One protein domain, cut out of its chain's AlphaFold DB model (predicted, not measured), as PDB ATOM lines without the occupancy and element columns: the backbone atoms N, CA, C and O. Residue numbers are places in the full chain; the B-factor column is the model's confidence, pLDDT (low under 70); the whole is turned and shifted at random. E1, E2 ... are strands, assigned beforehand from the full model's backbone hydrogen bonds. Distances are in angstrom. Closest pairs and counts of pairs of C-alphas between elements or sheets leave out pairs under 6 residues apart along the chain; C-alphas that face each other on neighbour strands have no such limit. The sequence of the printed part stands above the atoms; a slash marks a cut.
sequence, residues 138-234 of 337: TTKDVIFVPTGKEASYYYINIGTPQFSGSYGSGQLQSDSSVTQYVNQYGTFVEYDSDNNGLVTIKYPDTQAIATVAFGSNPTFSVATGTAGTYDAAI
ATOM      1  N   THR A 138       0.149 -46.460  49.700       51.03
ATOM      2  CA  THR A 138       0.967 -47.639  50.033       51.03
ATOM      3  C   THR A 138       1.950 -48.075  48.945       51.03
ATOM      4  O   THR A 138       2.932 -48.739  49.272       51.03
ATOM      5  N   THR A 139       1.745 -47.700  47.679       55.56
ATOM      6  CA  THR A 139       2.613 -48.081  46.552       55.56
ATOM      7  C   THR A 139       2.931 -46.880  45.664       55.56
ATOM      8  O   THR A 139       2.128 -45.958  45.533       55.56
ATOM      9  N   LYS A 140       4.135 -46.873  45.078       65.69
ATOM     10  CA  LYS A 140       4.564 -45.878  44.087       65.69
ATOM     11  C   LYS A 140       4.718 -46.570  42.748       65.69
ATOM     12  O   LYS A 140       5.579 -47.441  42.622       65.69
ATOM     13  N   ASP A 141       3.919 -46.154  41.781       69.88
ATOM     14  CA  ASP A 141       3.958 -46.718  40.446       69.88
ATOM     15  C   ASP A 141       5.166 -46.244  39.628       69.88
ATOM     16  O   ASP A 141       5.783 -45.198  39.867       69.88
ATOM     17  N   VAL A 142       5.518 -47.055  38.639       70.56
ATOM     18  CA  VAL A 142       6.643 -46.854  37.739       70.56
ATOM     19  C   VAL A 142       6.159 -47.008  36.308       70.56
ATOM     20  O   VAL A 142       5.438 -47.950  35.974       70.56
ATOM     21  N   ILE A 143       6.594 -46.079  35.461       76.44
ATOM     22  CA  ILE A 143       6.412 -46.138  34.015       76.44
ATOM     23  C   ILE A 143       7.773 -46.428  33.396       76.44
ATOM     24  O   ILE A 143       8.730 -45.676  33.600       76.44
ATOM     25  N   PHE A 144       7.861 -47.506  32.627       76.00
ATOM     26  CA  PHE A 144       9.053 -47.868  31.875       76.00
ATOM     27  C   PHE A 144       8.804 -47.701  30.381       76.00
ATOM     28  O   PHE A 144       7.891 -48.297  29.817       76.00
ATOM     29  N   VAL A 145       9.638 -46.897  29.731       80.44
ATOM     30  CA  VAL A 145       9.629 -46.711  28.281       80.44
ATOM     31  C   VAL A 145      10.854 -47.419  27.713       80.44
ATOM     32  O   VAL A 145      11.965 -46.875  27.782       80.44
ATOM     33  N   PRO A 146      10.692 -48.638  27.174       73.81
ATOM     34  CA  PRO A 146      11.813 -49.365  26.615       73.81
ATOM     35  C   PRO A 146      12.316 -48.666  25.356       73.81
ATOM     36  O   PRO A 146      11.543 -48.237  24.501       73.81
ATOM     37  N   THR A 147      13.628 -48.624  25.202       72.62
ATOM     38  CA  THR A 147      14.302 -48.238  23.971       72.62
ATOM     39  C   THR A 147      15.063 -49.432  23.416       72.62
ATOM     40  O   THR A 147      15.553 -50.307  24.136       72.62
ATOM     41  N   GLY A 148      15.114 -49.515  22.098       68.38
ATOM     42  CA  GLY A 148      15.837 -50.548  21.382       68.38
ATOM     43  C   GLY A 148      16.718 -49.946  20.304       68.38
ATOM     44  O   GLY A 148      16.720 -48.740  20.054       68.38
ATOM     45  N   LYS A 149      17.469 -50.827  19.659       62.62
ATOM     46  CA  LYS A 149      18.109 -50.538  18.386       62.62
ATOM     47  C   LYS A 149      17.342 -51.305  17.319       62.62
ATOM     48  O   LYS A 149      17.239 -52.528  17.420       62.62
ATOM     49  N   GLU A 150      16.888 -50.612  16.283       62.22
ATOM     50  CA  GLU A 150      16.361 -51.280  15.095       62.22
ATOM     51  C   GLU A 150      17.491 -51.971  14.327       62.22
ATOM     52  O   GLU A 150      18.563 -51.394  14.092       62.22
ATOM     53  N   ALA A 151      17.261 -53.231  13.952       57.94
ATOM     54  CA  ALA A 151      18.291 -54.093  13.373       57.94
ATOM     55  C   ALA A 151      18.785 -53.569  12.014       57.94
ATOM     56  O   ALA A 151      19.953 -53.755  11.668       57.94
ATOM     57  N   SER A 152      17.909 -52.881  11.281       62.91
ATOM     58  CA  SER A 152      18.117 -52.533   9.875       62.91
ATOM     59  C   SER A 152      18.726 -51.147   9.639       62.91
ATOM     60  O   SER A 152      19.372 -50.944   8.617       62.91
ATOM     61  N   TYR A 153      18.557 -50.191  10.558       56.00
ATOM     62  CA  TYR A 153      18.791 -48.770  10.242       56.00
ATOM     63  C   TYR A 153      19.543 -47.959  11.311       56.00
ATOM     64  O   TYR A 153      19.680 -46.748  11.173       56.00
ATOM     65  N   TYR A 154      20.094 -48.601  12.348       60.81
ATOM     66  CA  TYR A 154      20.924 -47.949  13.380       60.81
ATOM     67  C   TYR A 154      20.279 -46.740  14.097       60.81
ATOM     68  O   TYR A 154      20.996 -45.979  14.745       60.81
ATOM     69  N   TYR A 155      18.955 -46.572  14.049       64.31
ATOM     70  CA  TYR A 155      18.249 -45.614  14.899       64.31
ATOM     71  C   TYR A 155      17.731 -46.276  16.181       64.31
ATOM     72  O   TYR A 155      17.585 -47.501  16.272       64.31
ATOM     73  N   ILE A 156      17.498 -45.439  17.191       68.25
ATOM     74  CA  ILE A 156      16.865 -45.838  18.446       68.25
ATOM     75  C   ILE A 156      15.369 -45.962  18.173       68.25
ATOM     76  O   ILE A 156      14.768 -45.009  17.683       68.25
ATOM     77  N   ASN A 157      14.774 -47.112  18.480       74.12
ATOM     78  CA  ASN A 157      13.323 -47.268  18.455       74.12
ATOM     79  C   ASN A 157      12.750 -47.190  19.867       74.12
ATOM     80  O   ASN A 157      13.355 -47.679  20.824       74.12
ATOM     81  N   ILE A 158      11.572 -46.588  19.982       78.25
ATOM     82  CA  ILE A 158      10.821 -46.525  21.232       78.25
ATOM     83  C   ILE A 158       9.802 -47.662  21.240       78.25
ATOM     84  O   ILE A 158       8.984 -47.789  20.328       78.25
ATOM     85  N   GLY A 159       9.874 -48.516  22.255       76.69
ATOM     86  CA  GLY A 159       8.889 -49.563  22.473       76.69
ATOM     87  C   GLY A 159       7.703 -49.069  23.296       76.69
ATOM     88  O   GLY A 159       7.747 -48.015  23.927       76.69
ATOM     89  N   THR A 160       6.648 -49.877  23.309       81.69
ATOM     90  CA  THR A 160       5.410 -49.593  24.036       81.69
ATOM     91  C   THR A 160       5.678 -49.322  25.523       81.69
ATOM     92  O   THR A 160       6.318 -50.162  26.167       81.69
ATOM     93  N   PRO A 161       5.182 -48.205  26.090       82.88
ATOM     94  CA  PRO A 161       5.288 -47.929  27.518       82.88
ATOM     95  C   PRO A 161       4.690 -49.051  28.359       82.88
ATOM     96  O   PRO A 161       3.693 -49.664  27.977       82.88
ATOM     97  N   GLN A 162       5.301 -49.311  29.504       77.06
ATOM     98  CA  GLN A 162       4.879 -50.340  30.436       77.06
ATOM     99  C   GLN A 162       4.669 -49.751  31.833       77.06
ATOM    100  O   GLN A 162       5.372 -48.818  32.224       77.06
ATOM    101  N   PHE A 163       3.724 -50.309  32.589       72.62
ATOM    102  CA  PHE A 163       3.283 -49.787  33.883       72.62
ATOM    103  C   PHE A 163       3.360 -50.875  34.954       72.62
ATOM    104  O   PHE A 163       3.034 -52.030  34.689       72.62
ATOM    105  N   SER A 164       3.782 -50.502  36.162       68.00
ATOM    106  CA  SER A 164       3.793 -51.396  37.329       68.00
ATOM    107  C   SER A 164       2.419 -51.645  37.938       68.00
ATOM    108  O   SER A 164       2.186 -52.706  38.513       68.00
ATOM    109  N   GLY A 165       1.547 -50.640  37.868       69.25
ATOM    110  CA  GLY A 165       0.231 -50.649  38.488       69.25
ATOM    111  C   GLY A 165      -0.899 -50.739  37.477       69.25
ATOM    112  O   GLY A 165      -0.701 -50.989  36.287       69.25
ATOM    113  N   SER A 166      -2.123 -50.559  37.970       77.94
ATOM    114  CA  SER A 166      -3.324 -50.632  37.136       77.94
ATOM    115  C   SER A 166      -3.440 -49.407  36.232       77.94
ATOM    116  O   SER A 166      -3.321 -48.267  36.683       77.94
ATOM    117  N   TYR A 167      -3.746 -49.643  34.960       84.12
ATOM    118  CA  TYR A 167      -3.936 -48.592  33.969       84.12
ATOM    119  C   TYR A 167      -5.106 -48.916  33.036       84.12
ATOM    120  O   TYR A 167      -5.452 -50.076  32.816       84.12
ATOM    121  N   GLY A 168      -5.712 -47.870  32.483       86.38
ATOM    122  CA  GLY A 168      -6.580 -47.951  31.315       86.38
ATOM    123  C   GLY A 168      -5.798 -47.568  30.064       86.38
ATOM    124  O   GLY A 168      -4.923 -46.705  30.126       86.38
ATOM    125  N   SER A 169      -6.113 -48.191  28.931       90.94
ATOM    126  CA  SER A 169      -5.508 -47.863  27.639       90.94
ATOM    127  C   SER A 169      -6.537 -47.860  26.517       90.94
ATOM    128  O   SER A 169      -7.459 -48.676  26.526       90.94
ATOM    129  N   GLY A 170      -6.344 -47.002  25.522       88.19
ATOM    130  CA  GLY A 170      -7.161 -46.968  24.313       88.19
ATOM    131  C   GLY A 170      -6.420 -46.331  23.143       88.19
ATOM    132  O   GLY A 170      -5.585 -45.450  23.335       88.19
ATOM    133  N   GLN A 171      -6.723 -46.787  21.931       88.44
ATOM    134  CA  GLN A 171      -6.246 -46.147  20.705       88.44
ATOM    135  C   GLN A 171      -7.173 -44.996  20.316       88.44
ATOM    136  O   GLN A 171      -8.390 -45.069  20.529       88.44
ATOM    137  N   LEU A 172      -6.610 -43.943  19.727       76.94
ATOM    138  CA  LEU A 172      -7.416 -42.862  19.176       76.94
ATOM    139  C   LEU A 172      -8.151 -43.344  17.922       76.94
ATOM    140  O   LEU A 172      -7.563 -43.918  17.013       76.94
ATOM    141  N   GLN A 173      -9.456 -43.072  17.836       75.31
ATOM    142  CA  GLN A 173     -10.233 -43.427  16.639       75.31
ATOM    143  C   GLN A 173      -9.758 -42.682  15.386       75.31
ATOM    144  O   GLN A 173      -9.900 -43.190  14.278       75.31
ATOM    145  N   SER A 174      -9.217 -41.475  15.564       82.19
ATOM    146  CA  SER A 174      -8.666 -40.664  14.481       82.19
ATOM    147  C   SER A 174      -7.274 -41.107  14.041       82.19
ATOM    148  O   SER A 174      -6.878 -40.762  12.933       82.19
ATOM    149  N   ASP A 175      -6.540 -41.824  14.898       82.75
ATOM    150  CA  ASP A 175      -5.178 -42.259  14.612       82.75
ATOM    151  C   ASP A 175      -4.820 -43.554  15.353       82.75
ATOM    152  O   ASP A 175      -4.665 -43.581  16.576       82.75
ATOM    153  N   SER A 176      -4.677 -44.644  14.598       84.81
ATOM    154  CA  SER A 176      -4.382 -45.964  15.152       84.81
ATOM    155  C   SER A 176      -2.938 -46.135  15.626       84.81
ATOM    156  O   SER A 176      -2.676 -47.085  16.370       84.81
ATOM    157  N   SER A 177      -2.004 -45.274  15.204       85.81
ATOM    158  CA  SER A 177      -0.616 -45.317  15.692       85.81
ATOM    159  C   SER A 177      -0.465 -44.676  17.073       85.81
ATOM    160  O   SER A 177       0.516 -44.939  17.770       85.81
ATOM    161  N   VAL A 178      -1.471 -43.915  17.521       88.25
ATOM    162  CA  VAL A 178      -1.482 -43.258  18.828       88.25
ATOM    163  C   VAL A 178      -2.301 -44.059  19.837       88.25
ATOM    164  O   VAL A 178      -3.517 -44.239  19.719       88.25
ATOM    165  N   THR A 179      -1.627 -44.509  20.893       90.00
ATOM    166  CA  THR A 179      -2.241 -45.159  22.054       90.00
ATOM    167  C   THR A 179      -2.088 -44.288  23.292       90.00
ATOM    168  O   THR A 179      -0.991 -43.847  23.631       90.00
ATOM    169  N   GLN A 180      -3.191 -44.075  24.000       92.12
ATOM    170  CA  GLN A 180      -3.242 -43.303  25.233       92.12
ATOM    171  C   GLN A 180      -3.435 -44.231  26.427       92.12
ATOM    172  O   GLN A 180      -4.224 -45.175  26.378       92.12
ATOM    173  N   TYR A 181      -2.725 -43.934  27.509       90.81
ATOM    174  CA  TYR A 181      -2.769 -44.652  28.772       90.81
ATOM    175  C   TYR A 181      -3.059 -43.672  29.904       90.81
ATOM    176  O   TYR A 181      -2.565 -42.542  29.909       90.81
ATOM    177  N   VAL A 182      -3.827 -44.121  30.892       89.75
ATOM    178  CA  VAL A 182      -4.089 -43.372  32.123       89.75
ATOM    179  C   VAL A 182      -4.025 -44.308  33.323       89.75
ATOM    180  O   VAL A 182      -4.598 -45.396  33.286       89.75
ATOM    181  N   ASN A 183      -3.329 -43.903  34.384       84.81
ATOM    182  CA  ASN A 183      -3.297 -44.660  35.639       84.81
ATOM    183  C   ASN A 183      -4.223 -44.058  36.711       84.81
ATOM    184  O   ASN A 183      -4.848 -43.017  36.501       84.81
ATOM    185  N   GLN A 184      -4.310 -44.714  37.870       81.38
ATOM    186  CA  GLN A 184      -5.217 -44.330  38.959       81.38
ATOM    187  C   GLN A 184      -4.963 -42.917  39.517       81.38
ATOM    188  O   GLN A 184      -5.903 -42.231  39.925       81.38
ATOM    189  N   TYR A 185      -3.712 -42.459  39.521       83.56
ATOM    190  CA  TYR A 185      -3.369 -41.099  39.936       83.56
ATOM    191  C   TYR A 185      -3.706 -40.030  38.879       83.56
ATOM    192  O   TYR A 185      -3.699 -38.829  39.162       83.56
ATOM    193  N   GLY A 186      -4.019 -40.453  37.653       84.56
ATOM    194  CA  GLY A 186      -4.274 -39.562  36.527       84.56
ATOM    195  C   GLY A 186      -3.018 -39.181  35.746       84.56
ATOM    196  O   GLY A 186      -3.027 -38.196  35.009       84.56
ATOM    197  N   THR A 187      -1.937 -39.950  35.890       87.94
ATOM    198  CA  THR A 187      -0.781 -39.849  34.996       87.94
ATOM    199  C   THR A 187      -1.212 -40.279  33.610       87.94
ATOM    200  O   THR A 187      -1.715 -41.387  33.429       87.94
ATOM    201  N   PHE A 188      -1.004 -39.400  32.641       90.44
ATOM    202  CA  PHE A 188      -1.391 -39.618  31.261       90.44
ATOM    203  C   PHE A 188      -0.148 -39.886  30.419       90.44
ATOM    204  O   PHE A 188       0.803 -39.103  30.449       90.44
ATOM    205  N   VAL A 189      -0.154 -40.979  29.663       90.88
ATOM    206  CA  VAL A 189       0.925 -41.326  28.736       90.88
ATOM    207  C   VAL A 189       0.349 -41.464  27.344       90.88
ATOM    208  O   VAL A 189      -0.598 -42.210  27.132       90.88
ATOM    209  N   GLU A 190       0.942 -40.771  26.389       93.38
ATOM    210  CA  GLU A 190       0.626 -40.911  24.975       93.38
ATOM    211  C   GLU A 190       1.821 -41.541  24.276       93.38
ATOM    212  O   GLU A 190       2.945 -41.053  24.407       93.38
ATOM    213  N   TYR A 191       1.574 -42.648  23.586       91.69
ATOM    214  CA  TYR A 191       2.548 -43.345  22.765       91.69
ATOM    215  C   TYR A 191       2.113 -43.266  21.313       91.69
ATOM    216  O   TYR A 191       1.109 -43.865  20.939       91.69
ATOM    217  N   ASP A 192       2.890 -42.547  20.525       90.88
ATOM    218  CA  ASP A 192       2.823 -42.554  19.074       90.88
ATOM    219  C   ASP A 192       3.876 -43.545  18.566       90.88
ATOM    220  O   ASP A 192       5.056 -43.423  18.913       90.88
ATOM    221  N   SER A 193       3.459 -44.564  17.813       85.75
ATOM    222  CA  SER A 193       4.365 -45.569  17.246       85.75
ATOM    223  C   SER A 193       4.982 -45.171  15.900       85.75
ATOM    224  O   SER A 193       5.853 -45.892  15.406       85.75
ATOM    225  N   ASP A 194       4.568 -44.057  15.295       84.06
ATOM    226  CA  ASP A 194       5.037 -43.639  13.973       84.06
ATOM    227  C   ASP A 194       6.403 -42.933  14.016       84.06
ATOM    228  O   ASP A 194       6.827 -42.371  15.023       84.06
ATOM    229  N   ASN A 195       7.129 -42.958  12.888       69.31
ATOM    230  CA  ASN A 195       8.360 -42.182  12.647       69.31
ATOM    231  C   ASN A 195       9.412 -42.219  13.782       69.31
ATOM    232  O   ASN A 195       9.960 -41.186  14.169       69.31
ATOM    233  N   ASN A 196       9.761 -43.424  14.250       68.81
ATOM    234  CA  ASN A 196      10.690 -43.718  15.365       68.81
ATOM    235  C   ASN A 196      10.096 -43.564  16.773       68.81
ATOM    236  O   ASN A 196      10.778 -43.848  17.761       68.81
ATOM    237  N   GLY A 197       8.814 -43.228  16.839       77.00
ATOM    238  CA  GLY A 197       7.997 -43.188  18.031       77.00
ATOM    239  C   GLY A 197       8.221 -41.947  18.886       77.00
ATOM    240  O   GLY A 197       9.312 -41.376  18.946       77.00
ATOM    241  N   LEU A 198       7.175 -41.550  19.600       85.81
ATOM    242  CA  LEU A 198       7.206 -40.500  20.610       85.81
ATOM    243  C   LEU A 198       6.412 -40.973  21.823       85.81
ATOM    244  O   LEU A 198       5.288 -41.448  21.698       85.81
ATOM    245  N   VAL A 199       6.992 -40.820  23.013       88.62
ATOM    246  CA  VAL A 199       6.272 -41.047  24.267       88.62
ATOM    247  C   VAL A 199       6.208 -39.744  25.040       88.62
ATOM    248  O   VAL A 199       7.235 -39.199  25.444       88.62
ATOM    249  N   THR A 200       4.991 -39.261  25.265       90.69
ATOM    250  CA  THR A 200       4.716 -38.085  26.091       90.69
ATOM    251  C   THR A 200       4.118 -38.534  27.413       90.69
ATOM    252  O   THR A 200       3.034 -39.107  27.436       90.69
ATOM    253  N   ILE A 201       4.796 -38.239  28.522       89.44
ATOM    254  CA  ILE A 201       4.311 -38.529  29.877       89.44
ATOM    255  C   ILE A 201       3.918 -37.207  30.536       89.44
ATOM    256  O   ILE A 201       4.731 -36.289  30.635       89.44
ATOM    257  N   LYS A 202       2.668 -37.111  30.987       89.12
ATOM    258  CA  LYS A 202       2.126 -35.978  31.740       89.12
ATOM    259  C   LYS A 202       1.769 -36.457  33.139       89.12
ATOM    260  O   LYS A 202       0.811 -37.209  33.318       89.12
ATOM    261  N   TYR A 203       2.546 -36.011  34.116       86.44
ATOM    262  CA  TYR A 203       2.364 -36.351  35.519       86.44
ATOM    263  C   TYR A 203       1.797 -35.143  36.286       86.44
ATOM    264  O   TYR A 203       2.413 -34.074  36.257       86.44
ATOM    265  N   PRO A 204       0.610 -35.253  36.908       83.38
ATOM    266  CA  PRO A 204      -0.021 -34.116  37.571       83.38
ATOM    267  C   PRO A 204       0.503 -33.914  39.008       83.38
ATOM    268  O   PRO A 204       0.767 -34.869  39.731       83.38
ATOM    269  N   ASP A 205       0.591 -32.664  39.478       78.88
ATOM    270  CA  ASP A 205       1.044 -32.354  40.854       78.88
ATOM    271  C   ASP A 205       0.079 -32.878  41.942       78.88
ATOM    272  O   ASP A 205       0.475 -33.207  43.071       78.88
ATOM    273  N   THR A 206      -1.203 -32.967  41.578       79.50
ATOM    274  CA  THR A 206      -2.334 -33.449  42.386       79.50
ATOM    275  C   THR A 206      -3.105 -34.499  41.595       79.50
ATOM    276  O   THR A 206      -3.121 -34.419  40.370       79.50
ATOM    277  N   GLN A 207      -3.730 -35.466  42.273       81.19
ATOM    278  CA  GLN A 207      -4.457 -36.547  41.604       81.19
ATOM    279  C   GLN A 207      -5.490 -35.980  40.622       81.19
ATOM    280  O   GLN A 207      -6.340 -35.175  41.014       81.19
ATOM    281  N   ALA A 208      -5.424 -36.394  39.354       80.75
ATOM    282  CA  ALA A 208      -6.401 -35.954  38.367       80.75
ATOM    283  C   ALA A 208      -7.694 -36.765  38.516       80.75
ATOM    284  O   ALA A 208      -7.668 -37.986  38.663       80.75
ATOM    285  N   ILE A 209      -8.833 -36.077  38.457       75.25
ATOM    286  CA  ILE A 209     -10.162 -36.690  38.496       75.25
ATOM    287  C   ILE A 209     -10.796 -36.490  37.123       75.25
ATOM    288  O   ILE A 209     -10.821 -35.373  36.604       75.25
ATOM    289  N   ALA A 210     -11.293 -37.571  36.522       68.88
ATOM    290  CA  ALA A 210     -11.996 -37.495  35.249       68.88
ATOM    291  C   ALA A 210     -13.380 -36.860  35.447       68.88
ATOM    292  O   ALA A 210     -14.230 -37.407  36.149       68.88
ATOM    293  N   THR A 211     -13.622 -35.724  34.793       67.69
ATOM    294  CA  THR A 211     -14.956 -35.122  34.713       67.69
ATOM    295  C   THR A 211     -15.661 -35.656  33.473       67.69
ATOM    296  O   THR A 211     -15.210 -35.425  32.354       67.69
ATOM    297  N   VAL A 212     -16.777 -36.357  33.665       69.94
ATOM    298  CA  VAL A 212     -17.639 -36.823  32.572       69.94
ATOM    299  C   VAL A 212     -18.867 -35.929  32.466       69.94
ATOM    300  O   VAL A 212     -19.515 -35.629  33.466       69.94
ATOM    301  N   ALA A 213     -19.190 -35.504  31.248       67.12
ATOM    302  CA  ALA A 213     -20.390 -34.736  30.957       67.12
ATOM    303  C   ALA A 213     -21.142 -35.387  29.795       67.12
ATOM    304  O   ALA A 213     -20.536 -35.836  28.823       67.12
ATOM    305  N   PHE A 214     -22.468 -35.427  29.901       67.75
ATOM    306  CA  PHE A 214     -23.362 -35.976  28.884       67.75
ATOM    307  C   PHE A 214     -24.287 -34.859  28.398       67.75
ATOM    308  O   PHE A 214     -24.913 -34.182  29.210       67.75
ATOM    309  N   GLY A 215     -24.381 -34.651  27.085       71.25
ATOM    310  CA  GLY A 215     -25.249 -33.627  26.502       71.25
ATOM    311  C   GLY A 215     -24.874 -33.294  25.063       71.25
ATOM    312  O   GLY A 215     -23.823 -33.704  24.580       71.25
ATOM    313  N   SER A 216     -25.734 -32.544  24.372       60.62
ATOM    314  CA  SER A 216     -25.494 -32.104  22.990       60.62
ATOM    315  C   SER A 216     -24.390 -31.045  22.869       60.62
ATOM    316  O   SER A 216     -23.852 -30.866  21.781       60.62
ATOM    317  N   ASN A 217     -24.048 -30.358  23.966       59.09
ATOM    318  CA  ASN A 217     -22.942 -29.401  24.029       59.09
ATOM    319  C   ASN A 217     -22.454 -29.199  25.483       59.09
ATOM    320  O   ASN A 217     -22.795 -28.191  26.109       59.09
ATOM    321  N   PRO A 218     -21.741 -30.173  26.077       59.28
ATOM    322  CA  PRO A 218     -21.267 -30.049  27.448       59.28
ATOM    323  C   PRO A 218     -20.186 -28.967  27.546       59.28
ATOM    324  O   PRO A 218     -19.176 -29.012  26.845       59.28
ATOM    325  N   THR A 219     -20.379 -28.000  28.439       59.62
ATOM    326  CA  THR A 219     -19.364 -26.999  28.775       59.62
ATOM    327  C   THR A 219     -18.680 -27.390  30.083       59.62
ATOM    328  O   THR A 219     -19.332 -27.680  31.083       59.62
ATOM    329  N   PHE A 220     -17.347 -27.416  30.082       57.62
ATOM    330  CA  PHE A 220     -16.552 -27.680  31.281       57.62
ATOM    331  C   PHE A 220     -16.049 -26.347  31.840       57.62
ATOM    332  O   PHE A 220     -15.315 -25.632  31.157       57.62
ATOM    333  N   SER A 221     -16.416 -26.002  33.074       55.81
ATOM    334  CA  SER A 221     -15.764 -24.915  33.806       55.81
ATOM    335  C   SER A 221     -14.722 -25.507  34.751       55.81
ATOM    336  O   SER A 221     -15.021 -26.321  35.623       55.81
ATOM    337  N   VAL A 222     -13.459 -25.126  34.558       49.44
ATOM    338  CA  VAL A 222     -12.359 -25.547  35.432       49.44
ATOM    339  C   VAL A 222     -12.324 -24.592  36.625       49.44
ATOM    340  O   VAL A 222     -11.553 -23.638  36.651       49.44
ATOM    341  N   ALA A 223     -13.221 -24.782  37.591       45.19
ATOM    342  CA  ALA A 223     -13.145 -24.040  38.844       45.19
ATOM    343  C   ALA A 223     -12.088 -24.694  39.746       45.19
ATOM    344  O   ALA A 223     -12.302 -25.752  40.336       45.19
ATOM    345  N   THR A 224     -10.921 -24.061  39.848       44.41
ATOM    346  CA  THR A 224      -9.929 -24.347  40.887       44.41
ATOM    347  C   THR A 224     -10.494 -23.918  42.240       44.41
ATOM    348  O   THR A 224     -10.292 -22.785  42.669       44.41
ATOM    349  N   GLY A 225     -11.229 -24.805  42.904       42.12
ATOM    350  CA  GLY A 225     -11.661 -24.608  44.286       42.12
ATOM    351  C   GLY A 225     -13.142 -24.884  44.510       42.12
ATOM    352  O   GLY A 225     -13.997 -24.197  43.967       42.12
ATOM    353  N   THR A 226     -13.390 -25.839  45.407       41.34
ATOM    354  CA  THR A 226     -14.689 -26.223  45.982       41.34
ATOM    355  C   THR A 226     -15.657 -26.874  44.995       41.34
ATOM    356  O   THR A 226     -16.046 -26.289  43.991       41.34
ATOM    357  N   ALA A 227     -16.062 -28.107  45.320       43.84
ATOM    358  CA  ALA A 227     -17.134 -28.826  44.648       43.84
ATOM    359  C   ALA A 227     -18.351 -27.902  44.483       43.84
ATOM    360  O   ALA A 227     -18.994 -27.531  45.465       43.84
ATOM    361  N   GLY A 228     -18.620 -27.490  43.246       43.44
ATOM    362  CA  GLY A 228     -19.808 -26.720  42.925       43.44
ATOM    363  C   GLY A 228     -21.044 -27.577  43.166       43.44
ATOM    364  O   GLY A 228     -21.068 -28.760  42.819       43.44
ATOM    365  N   THR A 229     -22.071 -26.979  43.760       47.41
ATOM    366  CA  THR A 229     -23.448 -27.471  43.673       47.41
ATOM    367  C   THR A 229     -23.767 -27.751  42.208       47.41
ATOM    368  O   THR A 229     -23.803 -26.832  41.394       47.41
ATOM    369  N   TYR A 230     -23.930 -29.028  41.868       48.06
ATOM    370  CA  TYR A 230     -24.450 -29.453  40.577       48.06
ATOM    371  C   TYR A 230     -25.969 -29.564  40.701       48.06
ATOM    372  O   TYR A 230     -26.472 -30.139  41.668       48.06
ATOM    373  N   ASP A 231     -26.705 -29.032  39.729       52.84
ATOM    374  CA  ASP A 231     -28.132 -29.310  39.632       52.84
ATOM    375  C   ASP A 231     -28.298 -30.760  39.175       52.84
ATOM    376  O   ASP A 231     -27.984 -31.129  38.040       52.84
ATOM    377  N   ALA A 232     -28.733 -31.621  40.095       49.91
ATOM    378  CA  ALA A 232     -29.091 -32.988  39.764       49.91
ATOM    379  C   ALA A 232     -30.209 -32.966  38.713       49.91
ATOM    380  O   ALA A 232     -31.200 -32.254  38.868       49.91
ATOM    381  N   ALA A 233     -30.075 -33.773  37.658       49.84
ATOM    382  CA  ALA A 233     -31.148 -33.966  36.695       49.84
ATOM    383  C   ALA A 233     -32.377 -34.541  37.423       49.84
ATOM    384  O   ALA A 233     -32.428 -35.733  37.740       49.84
ATOM    385  N   ILE A 234     -33.363 -33.691  37.727       58.69
ATOM    386  CA  ILE A 234     -34.602 -34.124  38.368       58.69
ATOM    387  C   ILE A 234     -35.406 -34.897  37.329       58.69
ATOM    388  O   ILE A 234     -35.923 -34.340  36.360       58.69
TER     389      ILE A 234
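AT A GLANCE: This is residues 138 to 234 of the 337 residues of the protein "S_layer_C domain-containing protein" of Thermotogae bacterium (UniProt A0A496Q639). What shape? With little regular structure, it is a meander sheet, E3 E4 E5 E6, each strand antiparallel to the one before, with hairpin E1 E2 near E6; residues 223 to 234 stick out. Which parts? It has 36 of 97 printed residues in strands E1 to E6, no named helix: all strand. It is loose, radius of gyration of the C-alphas 17.9 A, spanning 62 by 38 by 20 A.

IN THESE COORDINATES: Which residues? E3 is residues 167 to 172, E4 175 to 183, E5 188 to 192, E6 198 to 202, ending at (2.126, -35.978, 31.740). And the hairpin? E1, residues 142 to 149, begins at C-alpha (6.643, -46.854, 37.739); E2 is 156 to 158.

HOW THE PARTS SIT: What pairs E3 with E4? N 170 and O 180 are within hydrogen-bond range, 2.9 A. What nears E6? C-alphas 158 and 198, closest of E2 and E6, are 7.1 A apart.

THE WHOLE: How far? C-alphas 152 and 234, the farthest, are 62.7 A apart. How sure? In the model 41 printed residues have pLDDT under 70, among them residues 216 to 234.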